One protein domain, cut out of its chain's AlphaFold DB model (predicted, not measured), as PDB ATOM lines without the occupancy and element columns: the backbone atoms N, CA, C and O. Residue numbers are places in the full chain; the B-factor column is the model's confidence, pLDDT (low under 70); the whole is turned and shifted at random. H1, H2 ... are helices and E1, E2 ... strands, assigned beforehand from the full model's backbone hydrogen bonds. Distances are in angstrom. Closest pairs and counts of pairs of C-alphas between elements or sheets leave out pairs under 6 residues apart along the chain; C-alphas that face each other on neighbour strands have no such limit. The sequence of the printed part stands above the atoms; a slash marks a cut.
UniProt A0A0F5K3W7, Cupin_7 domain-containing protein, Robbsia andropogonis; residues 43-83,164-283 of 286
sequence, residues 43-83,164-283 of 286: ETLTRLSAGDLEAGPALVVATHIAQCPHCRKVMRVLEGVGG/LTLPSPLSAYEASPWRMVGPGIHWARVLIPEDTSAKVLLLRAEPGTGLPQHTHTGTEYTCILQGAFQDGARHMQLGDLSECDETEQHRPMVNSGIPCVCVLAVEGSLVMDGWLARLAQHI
ATOM      1  N   GLU A  43      97.791 113.478 133.068       94.50
ATOM      2  CA  GLU A  43      98.126 113.636 134.483       94.50
ATOM      3  C   GLU A  43      99.313 114.587 134.664       94.50
ATOM      4  O   GLU A  43      99.197 115.575 135.392       94.50
ATOM      5  N   THR A  44     100.420 114.364 133.952       95.50
ATOM      6  CA  THR A  44     101.596 115.246 133.994       95.50
ATOM      7  C   THR A  44     101.258 116.673 133.573       95.50
ATOM      8  O   THR A  44     101.671 117.627 134.240       95.50
ATOM      9  N   LEU A  45     100.489 116.856 132.494       95.31
ATOM     10  CA  LEU A  45     100.069 118.189 132.040       95.31
ATOM     11  C   LEU A  45      99.182 118.882 133.081       95.31
ATOM     12  O   LEU A  45      99.355 120.074 133.344       95.31
ATOM     13  N   THR A  46      98.287 118.133 133.726       93.44
ATOM     14  CA  THR A  46      97.437 118.641 134.810       93.44
ATOM     15  C   THR A  46      98.282 119.058 136.011       93.44
ATOM     16  O   THR A  46      98.156 120.199 136.463       93.44
ATOM     17  N   ARG A  47      99.208 118.206 136.472       93.19
ATOM     18  CA  ARG A  47     100.142 118.510 137.572       93.19
ATOM     19  C   ARG A  47     100.993 119.741 137.267       93.19
ATOM     20  O   ARG A  47     101.139 120.612 138.122       93.19
ATOM     21  N   LEU A  48     101.513 119.858 136.045       93.19
ATOM     22  CA  LEU A  48     102.255 121.044 135.620       93.19
ATOM     23  C   LEU A  48     101.374 122.301 135.661       93.19
ATOM     24  O   LEU A  48     101.818 123.328 136.172       93.19
ATOM     25  N   SER A  49     100.140 122.227 135.152       91.62
ATOM     26  CA  SER A  49      99.208 123.364 135.132       91.62
ATOM     27  C   SER A  49      98.788 123.823 136.532       91.62
ATOM     28  O   SER A  49      98.684 125.023 136.777       91.62
ATOM     29  N   ALA A  50      98.617 122.879 137.461       90.12
ATOM     30  CA  ALA A  50      98.287 123.144 138.857       90.12
ATOM     31  C   ALA A  50      99.485 123.680 139.660       90.12
ATOM     32  O   ALA A  50      99.307 124.300 140.707       90.12
ATOM     33  N   GLY A  51     100.708 123.490 139.157       88.19
ATOM     34  CA  GLY A  51     101.926 123.856 139.870       88.19
ATOM     35  C   GLY A  51     102.389 122.799 140.884       88.19
ATOM     36  O   GLY A  51     103.066 123.149 141.850       88.19
ATOM     37  N   ASP A  52     102.057 121.530 140.645       89.75
ATOM     38  CA  ASP A  52     102.317 120.383 141.533       89.75
ATOM     39  C   ASP A  52     103.435 119.454 141.019       89.75
ATOM     40  O   ASP A  52     103.628 118.336 141.508       89.75
ATOM     41  N   LEU A  53     104.174 119.898 140.002       89.31
ATOM     42  CA  LEU A  53     105.301 119.167 139.433       89.31
ATOM     43  C   LEU A  53     106.629 119.708 139.987       89.31
ATOM     44  O   LEU A  53     106.813 120.923 140.105       89.31
ATOM     45  N   GLU A  54     107.569 118.821 140.324       88.75
ATOM     46  CA  GLU A  54     108.896 119.231 140.799       88.75
ATOM     47  C   GLU A  54     109.657 120.028 139.725       88.75
ATOM     48  O   GLU A  54     109.427 119.876 138.523       88.75
ATOM     49  N   ALA A  55     110.601 120.879 140.145       90.06
ATOM     50  CA  ALA A  55     111.273 121.822 139.247       90.06
ATOM     51  C   ALA A  55     111.981 121.140 138.060       90.06
ATOM     52  O   ALA A  55     111.977 121.677 136.951       90.06
ATOM     53  N   GLY A  56     112.567 119.960 138.282       91.94
ATOM     54  CA  GLY A  56     113.252 119.192 137.243       91.94
ATOM     55  C   GLY A  56     112.303 118.656 136.164       91.94
ATOM     56  O   GLY A  56     112.425 119.070 135.009       91.94
ATOM     57  N   PRO A  57     111.339 117.788 136.516       93.44
ATOM     58  CA  PRO A  57     110.313 117.317 135.585       93.44
ATOM     59  C   PRO A  57     109.554 118.461 134.904       93.44
ATOM     60  O   PRO A  57     109.371 118.438 133.687       93.44
ATOM     61  N   ALA A  58     109.211 119.526 135.638       93.94
ATOM     62  CA  ALA A  58     108.573 120.702 135.056       93.94
ATOM     63  C   ALA A  58     109.419 121.355 133.958       93.94
ATOM     64  O   ALA A  58     108.874 121.785 132.941       93.94
ATOM     65  N   LEU A  59     110.746 121.406 134.121       94.50
ATOM     66  CA  LEU A  59     111.648 121.945 133.105       94.50
ATOM     67  C   LEU A  59     111.655 121.081 131.835       94.50
ATOM     68  O   LEU A  59     111.617 121.628 130.728       94.50
ATOM     69  N   VAL A  60     111.669 119.754 131.979       96.25
ATOM     70  CA  VAL A  60     111.639 118.801 130.853       96.25
ATOM     71  C   VAL A  60     110.309 118.883 130.102       96.25
ATOM     72  O   VAL A  60     110.294 119.056 128.882       96.25
ATOM     73  N   VAL A  61     109.186 118.850 130.821       96.62
ATOM     74  CA  VAL A  61     107.841 118.907 130.228       96.62
ATOM     75  C   VAL A  61     107.592 120.260 129.555       96.62
ATOM     76  O   VAL A  61     107.114 120.315 128.422       96.62
ATOM     77  N   ALA A  62     107.987 121.371 130.186       95.38
ATOM     78  CA  ALA A  62     107.877 122.697 129.577       95.38
ATOM     79  C   ALA A  62     108.732 122.832 128.303       95.38
ATOM     80  O   ALA A  62     108.325 123.491 127.343       95.38
ATOM     81  N   THR A  63     109.892 122.173 128.270       95.12
ATOM     82  CA  THR A  63     110.762 122.101 127.088       95.12
ATOM     83  C   THR A  63     110.099 121.351 125.931       95.12
ATOM     84  O   THR A  63     110.177 121.794 124.783       95.12
ATOM     85  N   HIS A  64     109.387 120.259 126.216       96.50
ATOM     86  CA  HIS A  64     108.551 119.585 125.224       96.50
ATOM     87  C   HIS A  64     107.423 120.497 124.722       96.50
ATOM     88  O   HIS A  64     107.263 120.675 123.514       96.50
ATOM     89  N   ILE A  65     106.667 121.134 125.626       95.50
ATOM     90  CA  ILE A  65     105.538 122.012 125.268       95.50
ATOM     91  C   ILE A  65     105.989 123.130 124.321       95.50
ATOM     92  O   ILE A  65     105.326 123.391 123.318       95.50
ATOM     93  N   ALA A  66     107.137 123.764 124.566       89.94
ATOM     94  CA  ALA A  66     107.651 124.818 123.690       89.94
ATOM     95  C   ALA A  66     107.831 124.364 122.228       89.94
ATOM     96  O   ALA A  66     107.652 125.160 121.302       89.94
ATOM     97  N   GLN A  67     108.121 123.080 122.018       91.06
ATOM     98  CA  GLN A  67     108.324 122.471 120.706       91.06
ATOM     99  C   GLN A  67     107.025 121.870 120.145       91.06
ATOM    100  O   GLN A  67     106.786 121.937 118.942       91.06
ATOM    101  N   CYS A  68     106.127 121.381 121.003       95.12
ATOM    102  CA  CYS A  68     104.928 120.633 120.629       95.12
ATOM    103  C   CYS A  68     103.671 121.516 120.472       95.12
ATOM    104  O   CYS A  68     103.140 122.042 121.457       95.12
ATOM    105  N   PRO A  69     103.118 121.689 119.250       92.25
ATOM    106  CA  PRO A  69     101.876 122.441 119.052       92.25
ATOM    107  C   PRO A  69     100.651 121.782 119.700       92.25
ATOM    108  O   PRO A  69      99.723 122.496 120.082       92.25
ATOM    109  N   HIS A  70     100.630 120.448 119.806       94.25
ATOM    110  CA  HIS A  70      99.545 119.700 120.443       94.25
ATOM    111  C   HIS A  70      99.483 120.019 121.941       94.25
ATOM    112  O   HIS A  70      98.496 120.595 122.401       94.25
ATOM    113  N   CYS A  71     100.575 119.791 122.674       95.94
ATOM    114  CA  CYS A  71     100.625 120.049 124.113       95.94
ATOM    115  C   CYS A  71     100.460 121.538 124.454       95.94
ATOM    116  O   CYS A  71      99.854 121.859 125.471       95.94
ATOM    117  N   ARG A  72     100.871 122.474 123.580       94.19
ATOM    118  CA  ARG A  72     100.535 123.906 123.752       94.19
ATOM    119  C   ARG A  72      99.038 124.180 123.744       94.19
ATOM    120  O   ARG A  72      98.585 125.061 124.468       94.19
ATOM    121  N   LYS A  73      98.266 123.483 122.907       92.88
ATOM    122  CA  LYS A  73      96.804 123.637 122.891       92.88
ATOM    123  C   LYS A  73      96.191 123.072 124.166       92.88
ATOM    124  O   LYS A  73      95.350 123.745 124.746       92.88
ATOM    125  N   VAL A  74      96.646 121.898 124.608       94.56
ATOM    126  CA  VAL A  74      96.175 121.270 125.854       94.56
ATOM    127  C   VAL A  74      96.457 122.174 127.055       94.56
ATOM    128  O   VAL A  74      95.541 122.490 127.807       94.56
ATOM    129  N   MET A  75      97.679 122.701 127.171       93.44
ATOM    130  CA  MET A  75      98.038 123.617 128.257       93.44
ATOM    131  C   MET A  75      97.170 124.874 128.292       93.44
ATOM    132  O   MET A  75      96.714 125.251 129.362       93.44
ATOM    133  N   ARG A  76      96.851 125.482 127.140       90.19
ATOM    134  CA  ARG A  76      95.943 126.644 127.101       90.19
ATOM    135  C   ARG A  76      94.542 126.325 127.615       90.19
ATOM    136  O   ARG A  76      93.890 127.201 128.172       90.19
ATOM    137  N   VAL A  77      94.060 125.100 127.397       92.69
ATOM    138  CA  VAL A  77      92.764 124.662 127.930       92.69
ATOM    139  C   VAL A  77      92.845 124.539 129.450       92.69
ATOM    140  O   VAL A  77      91.997 125.099 130.138       92.69
ATOM    141  N   LEU A  78      93.882 123.878 129.972       91.31
ATOM    142  CA  LEU A  78      94.092 123.722 131.415       91.31
ATOM    143  C   LEU A  78      94.271 125.076 132.123       91.31
ATOM    144  O   LEU A  78      93.642 125.330 133.147       91.31
ATOM    145  N   GLU A  79      95.050 125.987 131.540       88.38
ATOM    146  CA  GLU A  79      95.207 127.362 132.030       88.38
ATOM    147  C   GLU A  79      93.884 128.135 132.008       88.38
ATOM    148  O   GLU A  79      93.599 128.889 132.936       88.38
ATOM    149  N   GLY A  80      93.049 127.926 130.984       89.31
ATOM    150  CA  GLY A  80      91.711 128.513 130.908       89.31
ATOM    151  C   GLY A  80      90.790 128.038 132.035       89.31
ATOM    152  O   GLY A  80      90.065 128.849 132.608       89.31
ATOM    153  N   VAL A  81      90.856 126.753 132.397       90.19
ATOM    154  CA  VAL A  81      90.129 126.198 133.554       90.19
ATOM    155  C   VAL A  81      90.630 126.824 134.857       90.19
ATOM    156  O   VAL A  81      89.821 127.266 135.670       90.19
ATOM    157  N   GLY A  82      91.951 126.920 135.038       86.06
ATOM    158  CA  GLY A  82      92.545 127.586 136.200       86.06
ATOM    159  C   GLY A  82      92.150 129.063 136.301       86.06
ATOM    160  O   GLY A  82      91.839 129.542 137.388       86.06
ATOM    161  N   GLY A  83      92.097 129.770 135.170       88.81
ATOM    162  CA  GLY A  83      91.630 131.155 135.095       88.81
ATOM    163  C   GLY A  83      90.173 131.312 135.530       88.81
ATOM    164  O   GLY A  83      89.885 132.142 136.383       88.81
ATOM    165  N   LEU A 164     124.763 123.241 120.487       78.94
ATOM    166  CA  LEU A 164     123.339 122.904 120.475       78.94
ATOM    167  C   LEU A 164     122.473 124.168 120.561       78.94
ATOM    168  O   LEU A 164     122.699 125.043 121.401       78.94
ATOM    169  N   THR A 165     121.444 124.235 119.716       80.56
ATOM    170  CA  THR A 165     120.370 125.228 119.849       80.56
ATOM    171  C   THR A 165     119.296 124.635 120.748       80.56
ATOM    172  O   THR A 165     118.552 123.757 120.322       80.56
ATOM    173  N   LEU A 166     119.251 125.076 122.005       85.06
ATOM    174  CA  LEU A 166     118.297 124.558 122.982       85.06
ATOM    175  C   LEU A 166     116.963 125.321 122.915       85.06
ATOM    176  O   LEU A 166     116.972 126.546 122.768       85.06
ATOM    177  N   PRO A 167     115.822 124.630 123.053       86.31
ATOM    178  CA  PRO A 167     114.513 125.264 123.184       86.31
ATOM    179  C   PRO A 167     114.371 126.017 124.519       86.31
ATOM    180  O   PRO A 167     114.966 125.655 125.532       86.31
ATOM    181  N   SER A 168     113.532 127.053 124.539       81.56
ATOM    182  CA  SER A 168     113.010 127.617 125.794       81.56
ATOM    183  C   SER A 168     112.098 126.587 126.479       81.56
ATOM    184  O   SER A 168     111.445 125.829 125.768       81.56
ATOM    185  N   PRO A 169     111.986 126.553 127.819       90.31
ATOM    186  CA  PRO A 169     112.759 127.311 128.813       90.31
ATOM    187  C   PRO A 169     114.202 126.846 129.020       90.31
ATOM    188  O   PRO A 169     114.964 127.567 129.661       90.31
ATOM    189  N   LEU A 170     114.588 125.668 128.530       90.56
ATOM    190  CA  LEU A 170     115.889 125.062 128.826       90.56
ATOM    191  C   LEU A 170     117.075 125.976 128.483       90.56
ATOM    192  O   LEU A 170     118.040 126.042 129.240       90.56
ATOM    193  N   SER A 171     116.977 126.746 127.398       87.94
ATOM    194  CA  SER A 171     117.998 127.715 126.982       87.94
ATOM    195  C   SER A 171     118.297 128.822 128.001       87.94
ATOM    196  O   SER A 171     119.304 129.512 127.855       87.94
ATOM    197  N   ALA A 172     117.428 129.041 128.993       86.06
ATOM    198  CA  ALA A 172     117.619 130.045 130.041       86.06
ATOM    199  C   ALA A 172     118.532 129.570 131.187       86.06
ATOM    200  O   ALA A 172     118.933 130.386 132.016       86.06
ATOM    201  N   TYR A 173     118.845 128.274 131.243       87.31
ATOM    202  CA  TYR A 173     119.668 127.679 132.292       87.31
ATOM    203  C   TYR A 173     121.122 127.529 131.840       87.31
ATOM    204  O   TYR A 173     121.443 127.589 130.653       87.31
ATOM    205  N   GLU A 174     122.015 127.330 132.808       86.56
ATOM    206  CA  GLU A 174     123.404 126.936 132.567       86.56
ATOM    207  C   GLU A 174     123.561 125.421 132.745       86.56
ATOM    208  O   GLU A 174     122.752 124.777 133.416       86.56
ATOM    209  N   ALA A 175     124.643 124.853 132.209       87.00
ATOM    210  CA  ALA A 175     125.096 123.531 132.618       87.00
ATOM    211  C   ALA A 175     126.556 123.478 132.999       87.00
ATOM    212  O   ALA A 175     127.384 124.293 132.584       87.00
ATOM    213  N   SER A 176     126.866 122.416 133.738       86.19
ATOM    214  CA  SER A 176     128.228 121.945 133.891       86.19
ATOM    215  C   SER A 176     128.869 121.625 132.531       86.19
ATOM    216  O   SER A 176     128.174 121.280 131.577       86.19
ATOM    217  N   PRO A 177     130.208 121.617 132.450       87.19
ATOM    218  CA  PRO A 177     130.908 121.016 131.319       87.19
ATOM    219  C   PRO A 177     130.491 119.557 131.091       87.19
ATOM    220  O   PRO A 177     130.159 118.845 132.048       87.19
ATOM    221  N   TRP A 178     130.577 119.105 129.839       89.62
ATOM    222  CA  TRP A 178     130.371 117.705 129.489       89.62
ATOM    223  C   TRP A 178     131.406 116.804 130.165       89.62
ATOM    224  O   TRP A 178     132.604 117.095 130.180       89.62
ATOM    225  N   ARG A 179     130.950 115.673 130.703       87.81
ATOM    226  CA  ARG A 179     131.809 114.613 131.242       87.81
ATOM    227  C   ARG A 179     131.480 113.304 130.538       87.81
ATOM    228  O   ARG A 179     130.311 112.951 130.414       87.81
ATOM    229  N   MET A 180     132.505 112.581 130.101       89.12
ATOM    230  CA  MET A 180     132.340 111.233 129.557       89.12
ATOM    231  C   MET A 180     132.054 110.254 130.698       89.12
ATOM    232  O   MET A 180     132.751 110.269 131.715       89.12
ATOM    233  N   VAL A 181     131.038 109.413 130.523       84.06
ATOM    234  CA  VAL A 181     130.631 108.386 131.503       84.06
ATOM    235  C   VAL A 181     130.820 106.969 130.976       84.06
ATOM    236  O   VAL A 181     130.898 106.021 131.750       84.06
ATOM    237  N   GLY A 182     130.950 106.832 129.660       85.31
ATOM    238  CA  GLY A 182     131.269 105.593 128.969       85.31
ATOM    239  C   GLY A 182     131.655 105.882 127.518       85.31
ATOM    240  O   GLY A 182     131.525 107.025 127.070       85.31
ATOM    241  N   PRO A 183     132.138 104.880 126.768       89.12
ATOM    242  CA  PRO A 183     132.449 105.045 125.351       89.12
ATOM    243  C   PRO A 183     131.232 105.586 124.590       89.12
ATOM    244  O   PRO A 183     130.181 104.955 124.581       89.12
ATOM    245  N   GLY A 184     131.365 106.772 123.992       89.19
ATOM    246  CA  GLY A 184     130.282 107.409 123.234       89.19
ATOM    247  C   GLY A 184     129.152 108.017 124.074       89.19
ATOM    248  O   GLY A 184     128.202 108.526 123.488       89.19
ATOM    249  N   ILE A 185     129.241 108.016 125.412       91.62
ATOM    250  CA  ILE A 185     128.211 108.573 126.306       91.62
ATOM    251  C   ILE A 185     128.799 109.712 127.135       91.62
ATOM    252  O   ILE A 185     129.765 109.537 127.887       91.62
ATOM    253  N   HIS A 186     128.166 110.875 127.031       91.06
ATOM    254  CA  HIS A 186     128.513 112.079 127.770       91.06
ATOM    255  C   HIS A 186     127.285 112.641 128.471       91.06
ATOM    256  O   HIS A 186     126.161 112.492 127.998       91.06
ATOM    257  N   TRP A 187     127.512 113.352 129.568       90.81
ATOM    258  CA  TRP A 187     126.460 114.111 130.233       90.81
ATOM    259  C   TRP A 187     126.907 115.490 130.690       90.81
ATOM    260  O   TRP A 187     128.103 115.773 130.800       90.81
ATOM    261  N   ALA A 188     125.936 116.324 131.012       90.06
ATOM    262  CA  ALA A 188     126.125 117.590 131.689       90.06
ATOM    263  C   ALA A 188     124.950 117.816 132.647       90.06
ATOM    264  O   ALA A 188     123.823 117.433 132.353       90.06
ATOM    265  N   ARG A 189     125.196 118.421 133.807       89.94
ATOM    266  CA  ARG A 189     124.132 118.784 134.753       89.94
ATOM    267  C   ARG A 189     123.560 120.130 134.358       89.94
ATOM    268  O   ARG A 189     124.333 121.079 134.267       89.94
ATOM    269  N   VAL A 190     122.245 120.222 134.198       90.06
ATOM    270  CA  VAL A 190     121.553 121.511 134.103       90.06
ATOM    271  C   VAL A 190     121.444 122.074 135.516       90.06
ATOM    272  O   VAL A 190     121.012 121.387 136.441       90.06
ATOM    273  N   LEU A 191     121.903 123.304 135.704       86.94
ATOM    274  CA  LEU A 191     121.908 123.963 137.002       86.94
ATOM    275  C   LEU A 191     120.607 124.744 137.153       86.94
ATOM    276  O   LEU A 191     120.366 125.665 136.378       86.94
ATOM    277  N   ILE A 192     119.803 124.387 138.155       84.88
ATOM    278  CA  ILE A 192     118.583 125.104 138.541       84.88
ATOM    279  C   ILE A 192     118.901 125.877 139.829       84.88
ATOM    280  O   ILE A 192     118.921 125.280 140.908       84.88
ATOM    281  N   PRO A 193     119.227 127.183 139.755       79.56
ATOM    282  CA  PRO A 193     119.641 127.959 140.927       79.56
ATOM    283  C   PRO A 193     118.595 127.996 142.044       79.56
ATOM    284  O   PRO A 193     118.943 128.118 143.217       79.56
ATOM    285  N   GLU A 194     117.318 127.910 141.681       78.88
ATOM    286  CA  GLU A 194     116.185 127.991 142.594       78.88
ATOM    287  C   GLU A 194     115.898 126.668 143.319       78.88
ATOM    288  O   GLU A 194     115.202 126.680 144.334       78.88
ATOM    289  N   ASP A 195     116.420 125.551 142.806       81.69
ATOM    290  CA  ASP A 195     116.318 124.219 143.398       81.69
ATOM    291  C   ASP A 195     117.564 123.389 143.061       81.69
ATOM    292  O   ASP A 195     117.631 122.659 142.073       81.69
ATOM    293  N   THR A 196     118.571 123.478 143.928       79.06
ATOM    294  CA  THR A 196     119.833 122.743 143.765       79.06
ATOM    295  C   THR A 196     119.689 121.232 143.961       79.06
ATOM    296  O   THR A 196     120.645 120.500 143.697       79.06
ATOM    297  N   SER A 197     118.544 120.765 144.473       79.12
ATOM    298  CA  SER A 197     118.254 119.337 144.634       79.12
ATOM    299  C   SER A 197     117.681 118.717 143.361       79.12
ATOM    300  O   SER A 197     117.821 117.509 143.170       79.12
ATOM    301  N   ALA A 198     117.132 119.538 142.458       82.31
ATOM    302  CA  ALA A 198     116.601 119.088 141.183       82.31
ATOM    303  C   ALA A 198     117.689 118.409 140.336       82.31
ATOM    304  O   ALA A 198     118.738 118.978 140.010       82.31
ATOM    305  N   LYS A 199     117.423 117.158 139.961       84.19
ATOM    306  CA  LYS A 199     118.328 116.324 139.169       84.19
ATOM    307  C   LYS A 199     117.943 116.421 137.698       84.19
ATOM    308  O   LYS A 199     117.194 115.588 137.204       84.19
ATOM    309  N   VAL A 200     118.454 117.442 137.009       91.62
ATOM    310  CA  VAL A 200     118.274 117.592 135.557       91.62
ATOM    311  C   VAL A 200     119.597 117.382 134.840       91.62
ATOM    312  O   VAL A 200     120.610 118.015 135.159       91.62
ATOM    313  N   LEU A 201     119.590 116.492 133.856       92.00
ATOM    314  CA  LEU A 201     120.764 116.127 133.081       92.00
ATOM    315  C   LEU A 201     120.512 116.357 131.597       92.00
ATOM    316  O   LEU A 201     119.436 116.070 131.084       92.00
ATOM    317  N   LEU A 202     121.539 116.825 130.901       93.12
ATOM    318  CA  LEU A 202     121.693 116.543 129.488       93.12
ATOM    319  C   LEU A 202     122.464 115.246 129.327       93.12
ATOM    320  O   LEU A 202     123.511 115.059 129.948       93.12
ATOM    321  N   LEU A 203     121.986 114.404 128.426       93.00
ATOM    322  CA  LEU A 203     122.668 113.204 127.987       93.00
ATOM    323  C   LEU A 203     122.928 113.314 126.487       93.00
ATOM    324  O   LEU A 203     122.040 113.675 125.718       93.00
ATOM    325  N   ARG A 204     124.151 112.984 126.076       94.19
ATOM    326  CA  ARG A 204     124.558 112.849 124.681       94.19
ATOM    327  C   ARG A 204     125.100 111.445 124.457       94.19
ATOM    328  O   ARG A 204     126.075 111.053 125.100       94.19
ATOM    329  N   ALA A 205     124.511 110.732 123.508       94.06
ATOM    330  CA  ALA A 205     124.951 109.411 123.085       94.06
ATOM    331  C   ALA A 205     125.259 109.409 121.579       94.06
ATOM    332  O   ALA A 205     124.476 109.896 120.763       94.06
ATOM    333  N   GLU A 206     126.429 108.890 121.215       95.81
ATOM    334  CA  GLU A 206     126.888 108.804 119.826       95.81
ATOM    335  C   GLU A 206     126.150 107.692 119.048       95.81
ATOM    336  O   GLU A 206     125.669 106.734 119.665       95.81
ATOM    337  N   PRO A 207     126.079 107.761 117.703       95.88
ATOM    338  CA  PRO A 207     125.464 106.720 116.877       95.88
ATOM    339  C   PRO A 207     125.937 105.301 117.215       95.88
ATOM    340  O   PRO A 207     127.131 105.057 117.391       95.88
ATOM    341  N   GLY A 208     124.998 104.356 117.301       93.38
ATOM    342  CA  GLY A 208     125.277 102.959 117.649       93.38
ATOM    343  C   GLY A 208     125.549 102.709 119.138       93.38
ATOM    344  O   GLY A 208     125.797 101.569 119.528       93.38
ATOM    345  N   THR A 209     125.490 103.743 119.979       91.81
ATOM    346  CA  THR A 209     125.681 103.602 121.425       91.81
ATOM    347  C   THR A 209     124.382 103.155 122.091       91.81
ATOM    348  O   THR A 209     123.327 103.754 121.881       91.81
ATOM    349  N   GLY A 210     124.465 102.106 122.911       86.00
ATOM    350  CA  GLY A 210     123.384 101.667 123.789       86.00
ATOM    351  C   GLY A 210     123.679 102.047 125.232       86.00
ATOM    352  O   GLY A 210     124.793 101.821 125.713       86.00
ATOM    353  N   LEU A 211     122.693 102.598 125.931       82.06
ATOM    354  CA  LEU A 211     122.820 102.834 127.363       82.06
ATOM    355  C   LEU A 211     122.684 101.512 128.136       82.06
ATOM    356  O   LEU A 211     121.985 100.596 127.684       82.06
ATOM    357  N   PRO A 212     123.338 101.394 129.307       75.62
ATOM    358  CA  PRO A 212     123.088 100.296 130.226       75.62
ATOM    359  C   PRO A 212     121.616 100.228 130.628       75.62
ATOM    360  O   PRO A 212     120.934 101.250 130.727       75.62
ATOM    361  N   GLN A 213     121.159  99.014 130.912       71.81
ATOM    362  CA  GLN A 213     119.832  98.799 131.462       71.81
ATOM    363  C   GLN A 213     119.728  99.396 132.871       71.81
ATOM    364  O   GLN A 213     120.658  99.269 133.676       71.81
ATOM    365  N   HIS A 214     118.620 100.074 133.152       71.38
ATOM    366  CA  HIS A 214     118.387 100.754 134.422       71.38
ATOM    367  C   HIS A 214     116.887 100.859 134.735       71.38
ATOM    368  O   HIS A 214     116.048 100.679 133.852       71.38
ATOM    369  N   THR A 215     116.593 101.120 136.009       64.44
ATOM    370  CA  THR A 215     115.264 101.374 136.587       64.44
ATOM    371  C   THR A 215     115.318 102.643 137.454       64.44
ATOM    372  O   THR A 215     116.388 103.230 137.658       64.44
ATOM    373  N   HIS A 216     114.178 103.083 137.982       71.56
ATOM    374  CA  HIS A 216     114.037 104.315 138.766       71.56
ATOM    375  C   HIS A 216     113.125 104.078 139.977       71.56
ATOM    376  O   HIS A 216     112.264 103.212 139.922       71.56
ATOM    377  N   THR A 217     113.289 104.837 141.070       68.25
ATOM    378  CA  THR A 217     112.360 104.790 142.228       68.25
ATOM    379  C   THR A 217     111.135 105.702 142.066       68.25
ATOM    380  O   THR A 217     110.466 106.012 143.049       68.25
ATOM    381  N   GLY A 218     110.917 106.227 140.864       77.88
ATOM    382  CA  GLY A 218     109.840 107.134 140.487       77.88
ATOM    383  C   GLY A 218     109.966 107.485 139.006       77.88
ATOM    384  O   GLY A 218     110.744 106.851 138.295       77.88
ATOM    385  N   THR A 219     109.197 108.455 138.523       86.00
ATOM    386  CA  THR A 219     109.071 108.697 137.080       86.00
ATOM    387  C   THR A 219     110.284 109.430 136.509       86.00
ATOM    388  O   THR A 219     110.635 110.526 136.958       86.00
ATOM    389  N   GLU A 220     110.920 108.854 135.489       90.56
ATOM    390  CA  GLU A 220     111.860 109.553 134.615       90.56
ATOM    391  C   GLU A 220     111.104 110.238 133.469       90.56
ATOM    392  O   GLU A 220     110.283 109.629 132.787       90.56
ATOM    393  N   TYR A 221     111.432 111.505 133.236       94.62
ATOM    394  CA  TYR A 221     110.958 112.306 132.117       94.62
ATOM    395  C   TYR A 221     112.141 112.574 131.199       94.62
ATOM    396  O   TYR A 221     113.110 113.198 131.633       94.62
ATOM    397  N   THR A 222     112.047 112.175 129.934       95.69
ATOM    398  CA  THR A 222     113.120 112.355 128.945       95.69
ATOM    399  C   THR A 222     112.573 113.020 127.687       95.69
ATOM    400  O   THR A 222     111.699 112.464 127.031       95.69
ATOM    401  N   CYS A 223     113.101 114.192 127.318       97.06
ATOM    402  CA  CYS A 223     112.737 114.914 126.094       97.06
ATOM    403  C   CYS A 223     113.910 114.967 125.107       97.06
ATOM    404  O   CYS A 223     115.019 115.380 125.465       97.06
ATOM    405  N   ILE A 224     113.668 114.573 123.854       96.19
ATOM    406  CA  ILE A 224     114.697 114.538 122.807       96.19
ATOM    407  C   ILE A 224     114.914 115.934 122.223       96.19
ATOM    408  O   ILE A 224     113.979 116.605 121.794       96.19
ATOM    409  N   LEU A 225     116.174 116.355 122.162       94.19
ATOM    410  CA  LEU A 225     116.615 117.671 121.686       94.19
ATOM    411  C   LEU A 225     117.390 117.601 120.365       94.19
ATOM    412  O   LEU A 225     117.544 118.612 119.686       94.19
ATOM    413  N   GLN A 226     117.914 116.426 120.013       93.19
ATOM    414  CA  GLN A 226     118.570 116.161 118.736       93.19
ATOM    415  C   GLN A 226     118.619 114.656 118.481       93.19
ATOM    416  O   GLN A 226     118.814 113.883 119.417       93.19
ATOM    417  N   GLY A 227     118.540 114.259 117.212       93.62
ATOM    418  CA  GLY A 227     118.678 112.864 116.811       93.62
ATOM    419  C   GLY A 227     117.484 112.029 117.249       93.62
ATOM    420  O   GLY A 227     116.364 112.531 117.346       93.62
ATOM    421  N   ALA A 228     117.739 110.744 117.458       94.75
ATOM    422  CA  ALA A 228     116.738 109.776 117.874       94.75
ATOM    423  C   ALA A 228     117.390 108.547 118.518       94.75
ATOM    424  O   ALA A 228     118.550 108.217 118.217       94.75
ATOM    425  N   PHE A 229     116.621 107.846 119.351       94.31
ATOM    426  CA  PHE A 229     116.955 106.519 119.857       94.31
ATOM    427  C   PHE A 229     115.775 105.552 119.716       94.31
ATOM    428  O   PHE A 229     114.644 105.932 119.413       94.31
ATOM    429  N   GLN A 230     116.049 104.271 119.932       93.50
ATOM    430  CA  GLN A 230     115.048 103.222 120.044       93.50
ATOM    431  C   GLN A 230     115.125 102.572 121.422       93.50
ATOM    432  O   GLN A 230     116.219 102.248 121.885       93.50
ATOM    433  N   ASP A 231     113.976 102.389 122.064       88.19
ATOM    434  CA  ASP A 231     113.836 101.710 123.349       88.19
ATOM    435  C   ASP A 231     112.721 100.662 123.252       88.19
ATOM    436  O   ASP A 231     111.534 100.978 123.134       88.19
ATOM    437  N   GLY A 232     113.112  99.388 123.195       86.06
ATOM    438  CA  GLY A 232     112.201  98.304 122.829       86.06
ATOM    439  C   GLY A 232     111.576  98.536 121.448       86.06
ATOM    440  O   GLY A 232     112.281  98.665 120.447       86.06
ATOM    441  N   ALA A 233     110.243  98.582 121.392       85.94
ATOM    442  CA  ALA A 233     109.499  98.885 120.169       85.94
ATOM    443  C   ALA A 233     109.299 100.395 119.929       85.94
ATOM    444  O   ALA A 233     108.882 100.777 118.837       85.94
ATOM    445  N   ARG A 234     109.592 101.250 120.920       88.69
ATOM    446  CA  ARG A 234     109.375 102.700 120.841       88.69
ATOM    447  C   ARG A 234     110.524 103.369 120.097       88.69
ATOM    448  O   ARG A 234     111.692 103.134 120.409       88.69
ATOM    449  N   HIS A 235     110.193 104.208 119.124       93.62
ATOM    450  CA  HIS A 235     111.151 105.084 118.461       93.62
ATOM    451  C   HIS A 235     110.960 106.504 118.981       93.62
ATOM    452  O   HIS A 235     109.877 107.054 118.849       93.62
ATOM    453  N   MET A 236     112.006 107.075 119.569       94.88
ATOM    454  CA  MET A 236     111.971 108.399 120.180       94.88
ATOM    455  C   MET A 236     112.772 109.361 119.313       94.88
ATOM    456  O   MET A 236     113.980 109.168 119.150       94.88
ATOM    457  N   GLN A 237     112.123 110.387 118.769       95.12
ATOM    458  CA  GLN A 237     112.739 111.373 117.873       95.12
ATOM    459  C   GLN A 237     112.672 112.791 118.444       95.12
ATOM    460  O   GLN A 237     112.088 113.024 119.497       95.12
ATOM    461  N   LEU A 238     113.296 113.751 117.757       94.75
ATOM    462  CA  LEU A 238     113.335 115.158 118.164       94.75
ATOM    463  C   LEU A 238     111.958 115.677 118.622       94.75
ATOM    464  O   LEU A 238     110.976 115.618 117.890       94.75
ATOM    465  N   GLY A 239     111.921 116.246 119.826       94.88
ATOM    466  CA  GLY A 239     110.727 116.822 120.433       94.88
ATOM    467  C   GLY A 239     109.854 115.823 121.190       94.88
ATOM    468  O   GLY A 239     109.090 116.267 122.043       94.88
ATOM    469  N   ASP A 240     109.986 114.515 120.966       97.06
ATOM    470  CA  ASP A 240     109.257 113.510 121.744       97.06
ATOM    471  C   ASP A 240     109.616 113.575 123.230       97.06
ATOM    472  O   ASP A 240     110.746 113.919 123.605       97.06
ATOM    473  N   LEU A 241     108.643 113.228 124.074       97.06
ATOM    474  CA  LEU A 241     108.823 113.061 125.511       97.06
ATOM    475  C   LEU A 241     108.412 111.651 125.939       97.06
ATOM    476  O   LEU A 241     107.332 111.187 125.586       97.06
ATOM    477  N   SER A 242     109.278 110.995 126.708       94.44
ATOM    478  CA  SER A 242     108.999 109.728 127.387       94.44
ATOM    479  C   SER A 242     108.759 109.971 128.870       94.44
ATOM    480  O   SER A 242     109.513 110.724 129.488       94.44
ATOM    481  N   GLU A 243     107.757 109.289 129.417       92.56
ATOM    482  CA  GLU A 243     107.540 109.106 130.852       92.56
ATOM    483  C   GLU A 243     107.775 107.629 131.152       92.56
ATOM    484  O   GLU A 243     107.175 106.763 130.516       92.56
ATOM    485  N   CYS A 244     108.692 107.349 132.065       85.56
ATOM    486  CA  CYS A 244     109.165 106.004 132.354       85.56
ATOM    487  C   CYS A 244     109.080 105.765 133.858       85.56
ATOM    488  O   CYS A 244     109.809 106.404 134.620       85.56
ATOM    489  N   ASP A 245     108.186 104.881 134.294       80.88
ATOM    490  CA  ASP A 245     108.011 104.567 135.711       80.88
ATOM    491  C   ASP A 245     108.975 103.469 136.206       80.88
ATOM    492  O   ASP A 245     109.889 103.026 135.509       80.88
ATOM    493  N   GLU A 246     108.793 103.038 137.456       70.25
ATOM    494  CA  GLU A 246     109.629 102.024 138.111       70.25
ATOM    495  C   GLU A 246     109.480 100.604 137.536       70.25
ATOM    496  O   GLU A 246     110.306  99.729 137.813       70.25
ATOM    497  N   THR A 247     108.429 100.353 136.753       70.31
ATOM    498  CA  THR A 247     108.115  99.032 136.194       70.31
ATOM    499  C   THR A 247     108.740  98.812 134.821       70.31
ATOM    500  O   THR A 247     108.858  97.668 134.368       70.31
ATOM    501  N   GLU A 248     109.188  99.886 134.174       69.06
ATOM    502  CA  GLU A 248     109.765  99.834 132.845       69.06
ATOM    503  C   GLU A 248     111.290  99.605 132.892       69.06
ATOM    504  O   GLU A 248     112.054 100.271 133.591       69.06
ATOM    505  N   GLN A 249     111.755  98.607 132.133       67.06
ATOM    506  CA  GLN A 249     113.180  98.341 131.924       67.06
ATOM    507  C   GLN A 249     113.606  98.905 130.573       67.06
ATOM    508  O   GLN A 249     113.154  98.426 129.532       67.06
ATOM    509  N   HIS A 250     114.527  99.867 130.592       72.31
ATOM    510  CA  HIS A 250     114.913 100.607 129.392       72.31
ATOM    511  C   HIS A 250     116.302 100.242 128.910       72.31
ATOM    512  O   HIS A 250     117.244 100.101 129.696       72.31
ATOM    513  N   ARG A 251     116.456 100.150 127.590       79.19
ATOM    514  CA  ARG A 251     117.764 100.021 126.945       79.19
ATOM    515  C   ARG A 251     117.804 100.886 125.686       79.19
ATOM    516  O   ARG A 251     117.761 100.350 124.576       79.19
ATOM    517  N   PRO A 252     117.913 102.215 125.843       85.75
ATOM    518  CA  PRO A 252     117.892 103.107 124.704       85.75
ATOM    519  C   PRO A 252     119.152 102.916 123.861       85.75
ATOM    520  O   PRO A 252     120.278 102.887 124.368       85.75
ATOM    521  N   MET A 253     118.946 102.775 122.556       91.50
ATOM    522  CA  MET A 253     119.992 102.601 121.560       91.50
ATOM    523  C   MET A 253     119.878 103.687 120.499       91.50
ATOM    524  O   MET A 253     118.841 103.829 119.852       91.50
ATOM    525  N   VAL A 254     120.955 104.440 120.295       94.19
ATOM    526  CA  VAL A 254     120.995 105.492 119.276       94.19
ATOM    527  C   VAL A 254     121.034 104.850 117.895       94.19
ATOM    528  O   VAL A 254     122.054 104.297 117.482       94.19
ATOM    529  N   ASN A 255     119.912 104.928 117.183       89.69
ATOM    530  CA  ASN A 255     119.728 104.368 115.843       89.69
ATOM    531  C   ASN A 255     119.781 105.434 114.731       89.69
ATOM    532  O   ASN A 255     119.677 105.102 113.552       89.69
ATOM    533  N   SER A 256     119.960 106.704 115.095       89.50
ATOM    534  CA  SER A 256     120.135 107.812 114.155       89.50
ATOM    535  C   SER A 256     121.592 107.950 113.685       89.50
ATOM    536  O   SER A 256     122.529 107.506 114.347       89.50
ATOM    537  N   GLY A 257     121.796 108.580 112.522       92.88
ATOM    538  CA  GLY A 257     123.132 108.846 111.960       92.88
ATOM    539  C   GLY A 257     123.882 110.018 112.609       92.88
ATOM    540  O   GLY A 257     124.999 110.331 112.206       92.88
ATOM    541  N   ILE A 258     123.266 110.676 113.592       92.81
ATOM    542  CA  ILE A 258     123.816 111.799 114.357       92.81
ATOM    543  C   ILE A 258     123.713 111.491 115.857       92.81
ATOM    544  O   ILE A 258     122.933 110.619 116.236       92.81
ATOM    545  N   PRO A 259     124.460 112.189 116.729       94.50
ATOM    546  CA  PRO A 259     124.317 112.001 118.166       94.50
ATOM    547  C   PRO A 259     122.890 112.300 118.626       94.50
ATOM    548  O   PRO A 259     122.313 113.326 118.243       94.50
ATOM    549  N   CYS A 260     122.365 111.432 119.491       95.44
ATOM    550  CA  CYS A 260     121.131 111.689 120.213       95.44
ATOM    551  C   CYS A 260     121.446 112.536 121.444       95.44
ATOM    552  O   CYS A 260     122.313 112.173 122.243       95.44
ATOM    553  N   VAL A 261     120.742 113.655 121.598       95.12
ATOM    554  CA  VAL A 261     120.826 114.510 122.784       95.12
ATOM    555  C   VAL A 261     119.444 114.626 123.396       95.12
ATOM    556  O   VAL A 261     118.490 114.938 122.687       95.12
ATOM    557  N   CYS A 262     119.335 114.413 124.702       95.56
ATOM    558  CA  CYS A 262     118.096 114.604 125.446       95.56
ATOM    559  C   CYS A 262     118.342 115.370 126.747       95.56
ATOM    560  O   CYS A 262     119.456 115.387 127.277       95.56
ATOM    561  N   VAL A 263     117.287 116.020 127.237       95.88
ATOM    562  CA  VAL A 263     117.201 116.502 128.618       95.88
ATOM    563  C   VAL A 263     116.335 115.532 129.406       95.88
ATOM    564  O   VAL A 263     115.283 115.120 128.917       95.88
ATOM    565  N   LEU A 264     116.777 115.173 130.605       94.00
ATOM    566  CA  LEU A 264     116.064 114.252 131.474       94.00
ATOM    567  C   LEU A 264     116.019 114.733 132.920       94.00
ATOM    568  O   LEU A 264     116.921 115.440 133.381       94.00
ATOM    569  N   ALA A 265     114.962 114.339 133.621       92.94
ATOM    570  CA  ALA A 265     114.770 114.551 135.047       92.94
ATOM    571  C   ALA A 265     114.072 113.333 135.655       92.94
ATOM    572  O   ALA A 265     113.253 112.706 134.994       92.94
ATOM    573  N   VAL A 266     114.369 113.023 136.915       84.75
ATOM    574  CA  VAL A 266     113.771 111.883 137.622       84.75
ATOM    575  C   VAL A 266     113.090 112.384 138.886       84.75
ATOM    576  O   VAL A 266     113.727 113.064 139.693       84.75
ATOM    577  N   GLU A 267     111.823 112.021 139.079       77.81
ATOM    578  CA  GLU A 267     111.154 112.085 140.380       77.81
ATOM    579  C   GLU A 267     111.749 110.963 141.249       77.81
ATOM    580  O   GLU A 267     111.435 109.788 141.085       77.81
ATOM    581  N   GLY A 268     112.703 111.300 142.123       68.56
ATOM    582  CA  GLY A 268     113.400 110.333 142.983       68.56
ATOM    583  C   GLY A 268     114.862 110.062 142.600       68.56
ATOM    584  O   GLY A 268     115.675 110.984 142.456       68.56
ATOM    585  N   SER A 269     115.262 108.787 142.568       61.03
ATOM    586  CA  SER A 269     116.654 108.379 142.319       61.03
ATOM    587  C   SER A 269     116.756 107.308 141.235       61.03
ATOM    588  O   SER A 269     115.917 106.414 141.135       61.03
ATOM    589  N   LEU A 270     117.828 107.388 140.444       62.16
ATOM    590  CA  LEU A 270     118.196 106.361 139.470       62.16
ATOM    591  C   LEU A 270     118.642 105.084 140.184       62.16
ATOM    592  O   LEU A 270     119.419 105.140 141.140       62.16
ATOM    593  N   VAL A 271     118.231 103.930 139.668       61.41
ATOM    594  CA  VAL A 271     118.651 102.604 140.133       61.41
ATOM    595  C   VAL A 271     119.218 101.828 138.945       61.41
ATOM    596  O   VAL A 271     118.508 101.275 138.115       61.41
ATOM    597  N   MET A 272     120.544 101.785 138.841       59.50
ATOM    598  CA  MET A 272     121.220 101.046 137.783       59.50
ATOM    599  C   MET A 272     121.254  99.549 138.097       59.50
ATOM    600  O   MET A 272     121.539  99.131 139.231       59.50
ATOM    601  N   ASP A 273     121.049  98.737 137.061       50.94
ATOM    602  CA  ASP A 273     121.238  97.297 137.145       50.94
ATOM    603  C   ASP A 273     122.705  96.922 136.923       50.94
ATOM    604  O   ASP A 273     123.416  97.471 136.081       50.94
ATOM    605  N   GLY A 274     123.182  95.953 137.704       51.03
ATOM    606  CA  GLY A 274     124.560  95.478 137.637       51.03
ATOM    607  C   GLY A 274     125.531  96.230 138.553       51.03
ATOM    608  O   GLY A 274     125.471  97.438 138.775       51.03
ATOM    609  N   TRP A 275     126.470  95.477 139.117       40.38
ATOM    610  CA  TRP A 275     127.358  95.940 140.184       40.38
ATOM    611  C   TRP A 275     128.331  97.055 139.758       40.38
ATOM    612  O   TRP A 275     128.618  97.944 140.558       40.38
ATOM    613  N   LEU A 276     128.799  97.054 138.501       50.88
ATOM    614  CA  LEU A 276     129.660  98.117 137.963       50.88
ATOM    615  C   LEU A 276     128.904  99.443 137.802       50.88
ATOM    616  O   LEU A 276     129.450 100.510 138.068       50.88
ATOM    617  N   ALA A 277     127.642  99.367 137.377       55.31
ATOM    618  CA  ALA A 277     126.801 100.531 137.146       55.31
ATOM    619  C   ALA A 277     126.366 101.165 138.481       55.31
ATOM    620  O   ALA A 277     126.470 102.377 138.655       55.31
ATOM    621  N   ARG A 278     126.042 100.344 139.490       57.69
ATOM    622  CA  ARG A 278     125.798 100.805 140.873       57.69
ATOM    623  C   ARG A 278     126.995 101.525 141.495       57.69
ATOM    624  O   ARG A 278     126.816 102.500 142.218       57.69
ATOM    625  N   LEU A 279     128.220 101.087 141.193       50.12
ATOM    626  CA  LEU A 279     129.432 101.771 141.655       50.12
ATOM    627  C   LEU A 279     129.583 103.160 141.013       50.12
ATOM    628  O   LEU A 279     130.030 104.099 141.671       50.12
ATOM    629  N   ALA A 280     129.172 103.309 139.750       52.41
ATOM    630  CA  ALA A 280     129.187 104.596 139.069       52.41
ATOM    631  C   ALA A 280     128.185 105.584 139.688       52.41
ATOM    632  O   ALA A 280     128.532 106.751 139.798       52.41
ATOM    633  N   GLN A 281     127.019 105.157 140.189       55.28
ATOM    634  CA  GLN A 281     126.001 106.063 140.763       55.28
ATOM    635  C   GLN A 281     126.549 107.026 141.836       55.28
ATOM    636  O   GLN A 281     126.227 108.212 141.838       55.28
ATOM    637  N   HIS A 282     127.471 106.565 142.686       43.38
ATOM    638  CA  HIS A 282     128.094 107.402 143.722       43.38
ATOM    639  C   HIS A 282     129.076 108.460 143.186       43.38
ATOM    640  O   HIS A 282     129.310 109.477 143.834       43.38
ATOM    641  N   ILE A 283     129.650 108.257 141.998       41.75
ATOM    642  CA  ILE A 283     130.619 109.180 141.368       41.75
ATOM    643  C   ILE A 283     129.902 110.358 140.674       41.75
ATOM    644  O   ILE A 283     130.500 111.361 140.267       41.75
TER     645      ILE A 283
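This is residues 43 to 83 and 164 to 283 of the 286 residues of the protein "Cupin_7 domain-containing protein" of Robbsia andropogonis (UniProt A0A0F5K3W7). A strongly twisted six-stranded sheet makes the core, with helix H2 along one of its faces and the small hairpin E6 E7 partly over the opposite face, its strands crossed with those of the sheet. H1 and H3 pack on each other beyond H2 and make one end of the long axis; the short strand pair E4 E10 and the low-confidence helix H4 next to it lie toward the other end. The printed part has 161 residues, with named elements in the order H1 H2 H3 E1 E2 E3 E4 E5 E6 E7 E8 E9 E10 H4; the class is mixed, helices and strands. The large sheet runs E1 E2 E3 E9 E5 E8, all antiparallel. The whole is compact, with a radius of gyration of the C-alphas of 15.6 A, yet elongated in outline, spanning 50 by 32 by 32 A.

H1, residues 43 to 50, begins with C-alpha 43 at (98.126, 113.636, 134.483). H2, residues 55 to 67, is 18.8 A long, and H3, residues 69 to 83, is 20.9 A. After the cut and the unnamed residues 164 to 178 come E1, residues 179 to 182, E2, residues 185 to 191 and 19.8 A long, and E3, residues 200 to 205 and 16.3 A long. E4 holds residues 214 to 216. E5, residues 220 to 226, is 18.5 A long and begins at C-alpha 220, (111.860, 109.553, 134.615). E6, residues 228 to 231, E7, residues 234 to 237, and E8, residues 241 to 244, are shorter. E9, residues 260 to 266, is 18.9 A long. E10 holds residues 270 to 272, and H4, residues 275 to 283, is 13.7 A long and ends at C-alpha 283, (130.619, 109.180, 141.368).

In the large sheet, E1 and E8 are the edge strands. E1, E2 and E3 form a meander, each strand the antiparallel neighbour of the one before, with hairpins E1 E2 and E2 E3; N 179 and O 187 are 2.9 A apart, and N 188 and O 202 2.9 A. Also within hydrogen-bond range are N 203 and O 262 of E3 and E9, 2.9 A, N 223 and O 263 of E5 and E9, 2.9 A, and N 222 and O 242 of E5 and E8, 3.0 A. H2 is on this sheet in two layers, a helix on one face of a sheet, at a height of 8.2 A; it lies over E9 and E5 and runs along the strands, at 22 degrees to E9 on the local plane. The closest C-alphas of H2 and E9 are those of Pro 57 and Ala 265, 5.3 A. The hairpin E6 E7, with N 229 and O 236 3.0 A apart, forms a sandwich with the large sheet, two sheets face to face, their strands at 73 degrees. E4 and E10 are antiparallel neighbours, with N 215 and O 271 2.9 A apart. The closest C-alphas of E10 and H4 are those of Met 272 and Arg 278, 5.5 A. H1 and H3 touch at a steep tilt of 47 degrees, the same way, closest at the C-alphas of Ser 49 and Leu 78, 6.3 A. H2 and H3 only just touch, only at the corner by their link, with 3 pairs of C-alphas within 8 A, the closest Ile 65 and Cys 71, 5.4 A. Every O i to N i+4 pair is within hydrogen-bond range in H1 and H3, against 8 of 9 in H2 and 3 of 5 in H4.

The two C-alphas farthest apart are those of Gly 83 and Leu 276, 50.5 A. Residues 84 to 163 are not printed, and C-alphas 83 and 164 are 35.9 A apart across the cut. Of the links that are printed whole, E8 to E9 is long. The mean pLDDT of the printed part is 85.3; residues 215, 217, 248 to 249 and 268 to 283 are under 70.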